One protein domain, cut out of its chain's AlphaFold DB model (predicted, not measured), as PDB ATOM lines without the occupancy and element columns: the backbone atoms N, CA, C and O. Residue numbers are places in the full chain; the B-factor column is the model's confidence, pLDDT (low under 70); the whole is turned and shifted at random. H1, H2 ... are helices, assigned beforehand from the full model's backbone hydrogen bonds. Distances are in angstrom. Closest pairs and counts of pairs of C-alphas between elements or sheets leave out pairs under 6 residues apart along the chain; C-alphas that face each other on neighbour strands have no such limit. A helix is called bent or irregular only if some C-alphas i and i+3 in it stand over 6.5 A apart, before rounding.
ATOM      1  N   GLN A  27     202.431 148.805 202.393       95.31
ATOM      2  CA  GLN A  27     203.410 147.855 201.873       95.31
ATOM      3  C   GLN A  27     203.382 146.524 202.641       95.31
ATOM      4  O   GLN A  27     203.219 145.474 202.020       95.31
ATOM      5  N   THR A  28     203.445 146.566 203.976       95.38
ATOM      6  CA  THR A  28     203.412 145.346 204.808       95.38
ATOM      7  C   THR A  28     202.100 144.579 204.641       95.38
ATOM      8  O   THR A  28     202.102 143.350 204.553       95.38
ATOM      9  N   PHE A  29     200.975 145.290 204.500       95.75
ATOM     10  CA  PHE A  29     199.684 144.671 204.203       95.75
ATOM     11  C   PHE A  29     199.693 143.935 202.856       95.75
ATOM     12  O   PHE A  29     199.271 142.782 202.776       95.75
ATOM     13  N   LEU A  30     200.180 144.581 201.794       94.88
ATOM     14  CA  LEU A  30     200.203 144.014 200.443       94.88
ATOM     15  C   LEU A  30     201.174 142.833 200.324       94.88
ATOM     16  O   LEU A  30     200.854 141.839 199.664       94.88
ATOM     17  N   GLU A  31     202.318 142.895 201.002       94.69
ATOM     18  CA  GLU A  31     203.273 141.789 201.106       94.69
ATOM     19  C   GLU A  31     202.643 140.570 201.801       94.69
ATOM     20  O   GLU A  31     202.762 139.439 201.311       94.69
ATOM     21  N   ALA A  32     201.869 140.788 202.871       95.44
ATOM     22  CA  ALA A  32     201.172 139.720 203.590       95.44
ATOM     23  C   ALA A  32     200.149 138.962 202.719       95.44
ATOM     24  O   ALA A  32     199.865 137.787 202.970       95.44
ATOM     25  N   LEU A  33     199.632 139.586 201.652       94.75
ATOM     26  CA  LEU A  33     198.700 138.956 200.709       94.75
ATOM     27  C   LEU A  33     199.362 137.965 199.741       94.75
ATOM     28  O   LEU A  33     198.641 137.251 199.032       94.75
ATOM     29  N   LYS A  34     200.703 137.892 199.720       90.25
ATOM     30  CA  LYS A  34     201.505 136.931 198.940       90.25
ATOM     31  C   LYS A  34     201.231 136.978 197.431       90.25
ATOM     32  O   LYS A  34     201.272 135.939 196.775       90.25
ATOM     33  N   ARG A  35     200.922 138.150 196.860       90.75
ATOM     34  CA  ARG A  35     200.695 138.322 195.410       90.75
ATOM     35  C   ARG A  35     201.592 139.412 194.822       90.75
ATOM     36  O   ARG A  35     201.435 140.567 195.205       90.75
ATOM     37  N   PRO A  36     202.454 139.096 193.839       88.81
ATOM     38  CA  PRO A  36     203.417 140.063 193.308       88.81
ATOM     39  C   PRO A  36     202.744 141.254 192.612       88.81
ATOM     40  O   PRO A  36     203.194 142.381 192.755       88.81
ATOM     41  N   THR A  37     201.613 141.024 191.939       89.88
ATOM     42  CA  THR A  37     200.815 142.065 191.267       89.88
ATOM     43  C   THR A  37     200.228 143.103 192.218       89.88
ATOM     44  O   THR A  37     199.847 144.179 191.776       89.88
ATOM     45  N   LEU A  38     200.086 142.768 193.503       91.94
ATOM     46  CA  LEU A  38     199.559 143.687 194.507       91.94
ATOM     47  C   LEU A  38     200.676 144.490 195.166       91.94
ATOM     48  O   LEU A  38     200.455 145.642 195.506       91.94
ATOM     49  N   ILE A  39     201.874 143.920 195.303       91.38
ATOM     50  CA  ILE A  39     203.023 144.593 195.925       91.38
ATOM     51  C   ILE A  39     203.408 145.850 195.132       91.38
ATOM     52  O   ILE A  39     203.693 146.889 195.719       91.38
ATOM     53  N   THR A  40     203.314 145.808 193.799       90.88
ATOM     54  CA  THR A  40     203.590 146.970 192.936       90.88
ATOM     55  C   THR A  40     202.676 148.164 193.220       90.88
ATOM     56  O   THR A  40     203.066 149.300 192.965       90.88
ATOM     57  N   LEU A  41     201.485 147.938 193.785       91.19
ATOM     58  CA  LEU A  41     200.527 148.990 194.132       91.19
ATOM     59  C   LEU A  41     201.041 149.909 195.256       91.19
ATOM     60  O   LEU A  41     200.667 151.082 195.294       91.19
ATOM     61  N   ALA A  42     201.936 149.410 196.118       91.12
ATOM     62  CA  ALA A  42     202.533 150.178 197.214       91.12
ATOM     63  C   ALA A  42     203.316 151.409 196.720       91.12
ATOM     64  O   ALA A  42     203.405 152.407 197.427       91.12
ATOM     65  N   THR A  43     203.832 151.365 195.486       91.12
ATOM     66  CA  THR A  43     204.557 152.492 194.873       91.12
ATOM     67  C   THR A  43     203.666 153.708 194.622       91.12
ATOM     68  O   THR A  43     204.140 154.838 194.681       91.12
ATOM     69  N   LYS A  44     202.372 153.487 194.361       89.50
ATOM     70  CA  LYS A  44     201.392 154.541 194.057       89.50
ATOM     71  C   LYS A  44     200.590 154.954 195.285       89.50
ATOM     72  O   LYS A  44     200.276 156.128 195.454       89.50
ATOM     73  N   PHE A  45     200.264 153.994 196.149       89.69
ATOM     74  CA  PHE A  45     199.432 154.214 197.328       89.69
ATOM     75  C   PHE A  45     200.193 153.809 198.589       89.69
ATOM     76  O   PHE A  45     200.132 152.662 199.020       89.69
ATOM     77  N   ASN A  46     200.911 154.765 199.182       89.62
ATOM     78  CA  ASN A  46     201.687 154.527 200.402       89.62
ATOM     79  C   ASN A  46     200.927 154.909 201.690       89.62
ATOM     80  O   ASN A  46     201.171 154.362 202.763       89.62
ATOM     81  N   ASN A  47     199.985 155.851 201.597       93.06
ATOM     82  CA  ASN A  47     199.253 156.349 202.759       93.06
ATOM     83  C   ASN A  47     198.108 155.389 203.150       93.06
ATOM     84  O   ASN A  47     197.299 154.990 202.315       93.06
ATOM     85  N   TRP A  48     198.056 155.017 204.433       93.00
ATOM     86  CA  TRP A  48     197.113 154.038 204.980       93.00
ATOM     87  C   TRP A  48     195.653 154.499 204.913       93.00
ATOM     88  O   TRP A  48     194.787 153.766 204.428       93.00
ATOM     89  N   ASP A  49     195.382 155.720 205.368       91.69
ATOM     90  CA  ASP A  49     194.034 156.276 205.439       91.69
ATOM     91  C   ASP A  49     193.433 156.429 204.046       91.69
ATOM     92  O   ASP A  49     192.289 156.030 203.810       91.69
ATOM     93  N   THR A  50     194.225 156.926 203.090       90.88
ATOM     94  CA  THR A  50     193.773 157.081 201.704       90.88
ATOM     95  C   THR A  50     193.589 155.732 201.020       90.88
ATOM     96  O   THR A  50     192.629 155.569 200.269       90.88
ATOM     97  N   PHE A  51     194.428 154.735 201.314       93.31
ATOM     98  CA  PHE A  51     194.335 153.402 200.721       93.31
ATOM     99  C   PHE A  51     193.043 152.671 201.111       93.31
ATOM    100  O   PHE A  51     192.385 152.070 200.261       93.31
ATOM    101  N   PHE A  52     192.632 152.754 202.381       92.94
ATOM    102  CA  PHE A  52     191.377 152.155 202.850       92.94
ATOM    103  C   PHE A  52     190.142 153.035 202.619       92.94
ATOM    104  O   PHE A  52     189.015 152.568 202.843       92.94
ATOM    105  N   HIS A  53     190.312 154.269 202.139       91.31
ATOM    106  CA  HIS A  53     189.200 155.165 201.855       91.31
ATOM    107  C   HIS A  53     188.394 154.697 200.626       91.31
ATOM    108  O   HIS A  53     188.961 154.370 199.582       91.31
ATOM    109  N   PRO A  54     187.049 154.690 200.679       81.38
ATOM    110  CA  PRO A  54     186.221 154.232 199.562       81.38
ATOM    111  C   PRO A  54     186.333 155.098 198.306       81.38
ATOM    112  O   PRO A  54     186.123 154.578 197.215       81.38
ATOM    113  N   THR A  55     186.691 156.378 198.437       84.00
ATOM    114  CA  THR A  55     186.929 157.274 197.289       84.00
ATOM    115  C   THR A  55     188.098 156.811 196.422       84.00
ATOM    116  O   THR A  55     188.058 156.990 195.214       84.00
ATOM    117  N   THR A  56     189.098 156.153 197.012       82.12
ATOM    118  CA  THR A  56     190.313 155.686 196.322       82.12
ATOM    119  C   THR A  56     190.103 154.348 195.607       82.12
ATOM    120  O   THR A  56     190.884 153.944 194.745       82.12
ATOM    121  N   LYS A  57     189.009 153.643 195.928       83.69
ATOM    122  CA  LYS A  57     188.620 152.368 195.311       83.69
ATOM    123  C   LYS A  57     188.641 152.391 193.770       83.69
ATOM    124  O   LYS A  57     189.246 151.474 193.213       83.69
ATOM    125  N   PRO A  58     188.001 153.350 193.066       85.56
ATOM    126  CA  PRO A  58     188.050 153.418 191.606       85.56
ATOM    127  C   PRO A  58     189.481 153.483 191.070       85.56
ATOM    128  O   PRO A  58     189.802 152.754 190.133       85.56
ATOM    129  N   ASP A  59     190.361 154.268 191.686       88.62
ATOM    130  CA  ASP A  59     191.731 154.436 191.201       88.62
ATOM    131  C   ASP A  59     192.571 153.177 191.430       88.62
ATOM    132  O   ASP A  59     193.202 152.686 190.497       88.62
ATOM    133  N   ILE A  60     192.447 152.538 192.599       87.12
ATOM    134  CA  ILE A  60     193.051 151.220 192.862       87.12
ATOM    135  C   ILE A  60     192.584 150.181 191.832       87.12
ATOM    136  O   ILE A  60     193.361 149.348 191.363       87.12
ATOM    137  N   THR A  61     191.302 150.209 191.458       85.81
ATOM    138  CA  THR A  61     190.779 149.277 190.455       85.81
ATOM    139  C   THR A  61     191.258 149.572 189.037       85.81
ATOM    140  O   THR A  61     191.373 148.629 188.258       85.81
ATOM    141  N   LYS A  62     191.569 150.824 188.684       89.50
ATOM    142  CA  LYS A  62     192.164 151.153 187.377       89.50
ATOM    143  C   LYS A  62     193.586 150.603 187.261       89.50
ATOM    144  O   LYS A  62     193.952 150.081 186.216       89.50
ATOM    145  N   GLU A  63     194.340 150.652 188.354       91.19
ATOM    146  CA  GLU A  63     195.736 150.201 188.412       91.19
ATOM    147  C   GLU A  63     195.908 148.681 188.347       91.19
ATOM    148  O   GLU A  63     196.967 148.167 187.989       91.19
ATOM    149  N   LEU A  64     194.856 147.935 188.678       90.88
ATOM    150  CA  LEU A  64     194.851 146.481 188.622       90.88
ATOM    151  C   LEU A  64     194.140 146.007 187.347       90.88
ATOM    152  O   LEU A  64     192.903 145.951 187.327       90.88
ATOM    153  N   PRO A  65     194.871 145.580 186.299       88.38
ATOM    154  CA  PRO A  65     194.259 145.199 185.026       88.38
ATOM    155  C   PRO A  65     193.411 143.927 185.150       88.38
ATOM    156  O   PRO A  65     192.375 143.788 184.501       88.38
ATOM    157  N   ILE A  66     193.810 143.002 186.029       91.94
ATOM    158  CA  ILE A  66     193.185 141.686 186.170       91.94
ATOM    159  C   ILE A  66     191.973 141.773 187.119       91.94
ATOM    160  O   ILE A  66     192.149 141.997 188.321       91.94
ATOM    161  N   PRO A  67     190.735 141.481 186.662       92.38
ATOM    162  CA  PRO A  67     189.537 141.564 187.507       92.38
ATOM    163  C   PRO A  67     189.585 140.684 188.763       92.38
ATOM    164  O   PRO A  67     188.999 141.016 189.794       92.38
ATOM    165  N   LYS A  68     190.278 139.542 188.684       92.06
ATOM    166  CA  LYS A  68     190.463 138.626 189.815       92.06
ATOM    167  C   LYS A  68     191.308 139.250 190.928       92.06
ATOM    168  O   LYS A  68     190.959 139.075 192.092       92.06
ATOM    169  N   GLU A  69     192.355 139.990 190.574       93.06
ATOM    170  CA  GLU A  69     193.206 140.703 191.533       93.06
ATOM    171  C   GLU A  69     192.418 141.815 192.227       93.06
ATOM    172  O   GLU A  69     192.437 141.901 193.451       93.06
ATOM    173  N   ARG A  70     191.603 142.567 191.473       94.31
ATOM    174  CA  ARG A  70     190.698 143.588 192.031       94.31
ATOM    175  C   ARG A  70     189.769 143.020 193.095       94.31
ATOM    176  O   ARG A  70     189.717 143.515 194.217       94.31
ATOM    177  N   ARG A  71     189.040 141.954 192.753       93.88
ATOM    178  CA  ARG A  71     188.109 141.302 193.689       93.88
ATOM    179  C   ARG A  71     188.834 140.743 194.909       93.88
ATOM    180  O   ARG A  71     188.325 140.857 196.019       93.88
ATOM    181  N   TYR A  72     190.006 140.147 194.703       95.06
ATOM    182  CA  TYR A  72     190.803 139.590 195.786       95.06
ATOM    183  C   TYR A  72     191.300 140.675 196.746       95.06
ATOM    184  O   TYR A  72     191.164 140.501 197.956       95.06
ATOM    185  N   LEU A  73     191.804 141.803 196.233       95.06
ATOM    186  CA  LEU A  73     192.236 142.928 197.057       95.06
ATOM    187  C   LEU A  73     191.068 143.494 197.871       95.06
ATOM    188  O   LEU A  73     191.168 143.582 199.089       95.06
ATOM    189  N   LEU A  74     189.935 143.789 197.226       94.00
ATOM    190  CA  LEU A  74     188.760 144.345 197.908       94.00
ATOM    191  C   LEU A  74     188.218 143.411 198.992       94.00
ATOM    192  O   LEU A  74     187.899 143.859 200.090       94.00
ATOM    193  N   ARG A  75     188.162 142.104 198.712       94.31
ATOM    194  CA  ARG A  75     187.817 141.096 199.719       94.31
ATOM    195  C   ARG A  75     188.822 141.103 200.871       94.31
ATOM    196  O   ARG A  75     188.416 141.021 202.020       94.31
ATOM    197  N   SER A  76     190.115 141.177 200.573       95.25
ATOM    198  CA  SER A  76     191.177 141.155 201.585       95.25
ATOM    199  C   SER A  76     191.123 142.381 202.495       95.25
ATOM    200  O   SER A  76     191.247 142.241 203.706       95.25
ATOM    201  N   MET A  77     190.868 143.566 201.931       94.62
ATOM    202  CA  MET A  77     190.645 144.792 202.699       94.62
ATOM    203  C   MET A  77     189.442 144.648 203.632       94.62
ATOM    204  O   MET A  77     189.514 145.045 204.789       94.62
ATOM    205  N   GLU A  78     188.351 144.055 203.148       93.69
ATOM    206  CA  GLU A  78     187.143 143.857 203.948       93.69
ATOM    207  C   GLU A  78     187.352 142.856 205.091       93.69
ATOM    208  O   GLU A  78     186.955 143.113 206.222       93.69
ATOM    209  N   LEU A  79     188.048 141.746 204.836       93.94
ATOM    210  CA  LEU A  79     188.406 140.792 205.890       93.94
ATOM    211  C   LEU A  79     189.320 141.429 206.938       93.94
ATOM    212  O   LEU A  79     189.135 141.212 208.134       93.94
ATOM    213  N   PHE A  80     190.264 142.263 206.506       94.81
ATOM    214  CA  PHE A  80     191.121 142.997 207.426       94.81
ATOM    215  C   PHE A  80     190.323 144.007 208.266       94.81
ATOM    216  O   PHE A  80     190.507 144.071 209.478       94.81
ATOM    217  N   ARG A  81     189.349 144.723 207.685       93.19
ATOM    218  CA  ARG A  81     188.420 145.585 208.448       93.19
ATOM    219  C   ARG A  81     187.625 144.832 209.512       93.19
ATOM    220  O   ARG A  81     187.287 145.416 210.537       93.19
ATOM    221  N   GLN A  82     187.354 143.549 209.291       91.50
ATOM    222  CA  GLN A  82     186.681 142.673 210.255       91.50
ATOM    223  C   GLN A  82     187.613 142.133 211.351       91.50
ATOM    224  O   GLN A  82     187.160 141.374 212.205       91.50
ATOM    225  N   GLY A  83     188.896 142.502 211.345       92.62
ATOM    226  CA  GLY A  83     189.856 142.069 212.361       92.62
ATOM    227  C   GLY A  83     190.599 140.776 212.030       92.62
ATOM    228  O   GLY A  83     191.350 140.284 212.867       92.62
ATOM    229  N   LEU A  84     190.421 140.197 210.838       93.94
ATOM    230  CA  LEU A  84     191.084 138.942 210.471       93.94
ATOM    231  C   LEU A  84     192.556 139.182 210.095       93.94
ATOM    232  O   LEU A  84     192.873 140.129 209.373       93.94
ATOM    233  N   ASP A  85     193.446 138.287 210.536       94.75
ATOM    234  CA  ASP A  85     194.862 138.299 210.145       94.75
ATOM    235  C   ASP A  85     195.008 137.829 208.679       94.75
ATOM    236  O   ASP A  85     194.527 136.737 208.332       94.75
ATOM    237  N   PRO A  86     195.687 138.600 207.802       95.56
ATOM    238  CA  PRO A  86     196.011 138.185 206.440       95.56
ATOM    239  C   PRO A  86     196.668 136.814 206.337       95.56
ATOM    240  O   PRO A  86     196.418 136.108 205.363       95.56
ATOM    241  N   LYS A  87     197.429 136.362 207.339       92.75
ATOM    242  CA  LYS A  87     198.026 135.018 207.346       92.75
ATOM    243  C   LYS A  87     196.987 133.901 207.212       92.75
ATOM    244  O   LYS A  87     197.303 132.870 206.618       92.75
TER     245      LYS A  87
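AT A GLANCE: This is residues 27 to 87 of the 122 residues of the protein "Protein FYV4, mitochondrial" of Puccinia coronata f. sp. avenae (UniProt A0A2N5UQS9). The domain is a small rounded body in which a short helical hairpin, H1 and H2, faces the long helix H5 across the body, with H2 crossing the direction of H5 steeply. H4 runs loosely side by side with H5, and the short H3 lies before H4 along one side. The printed part has 61 residues with five named helices, H1 to H5 in order, and no named strand; its class is all helix. It is compact, with a radius of gyration of the C-alphas of 10.6 A and spans of 26 by 23 by 19 A.

HOW THE PARTS SIT: H1, residues 27 to 32, and H2, residues 36 to 43, form a hairpin and touch, with the closest C-alphas those of Gln 27 and Ala 42 at 5.3 A, at a shallow tilt of 15 degrees, opposite ways. H2 only just touches H5, residues 67 to 81, with 3 pairs of C-alphas within 8 A, through residues 69 to 73 of H5 alone; the closest are those of Leu 38 and Glu 69 at 7.6 A. H3, residues 48 to 52, is apart from H1. H4, residues 54 to 63, is close to but not clearly touching H5, the closest C-alphas being those of Thr 61 and Arg 70 at 5.9 A, at a shallow tilt of 31 degrees, opposite ways. In H1, H3 and H5 every O i to N i+4 pair is within hydrogen-bond range; H4 has 4 of 6, and H2 has 0 of 4 but 4 of 5 O i to N i+3 pairs.

IN THESE COORDINATES: H1 begins at C-alpha 27 (203.410, 147.855, 201.873). H2 is 12.6 A long and H4 15.2 A; H4 is only just irregular, C-alphas 55 and 58 being 7.0 A apart. H5, 21.4 A long, ends at C-alpha 81 (188.420, 145.585, 208.448).

THE WHOLE: The two C-alphas farthest apart, those of Pro 65 and Gly 83, are 27.9 A apart. The printed part has no cut, the four links are tight, and no printed residue is under 70 in pLDDT.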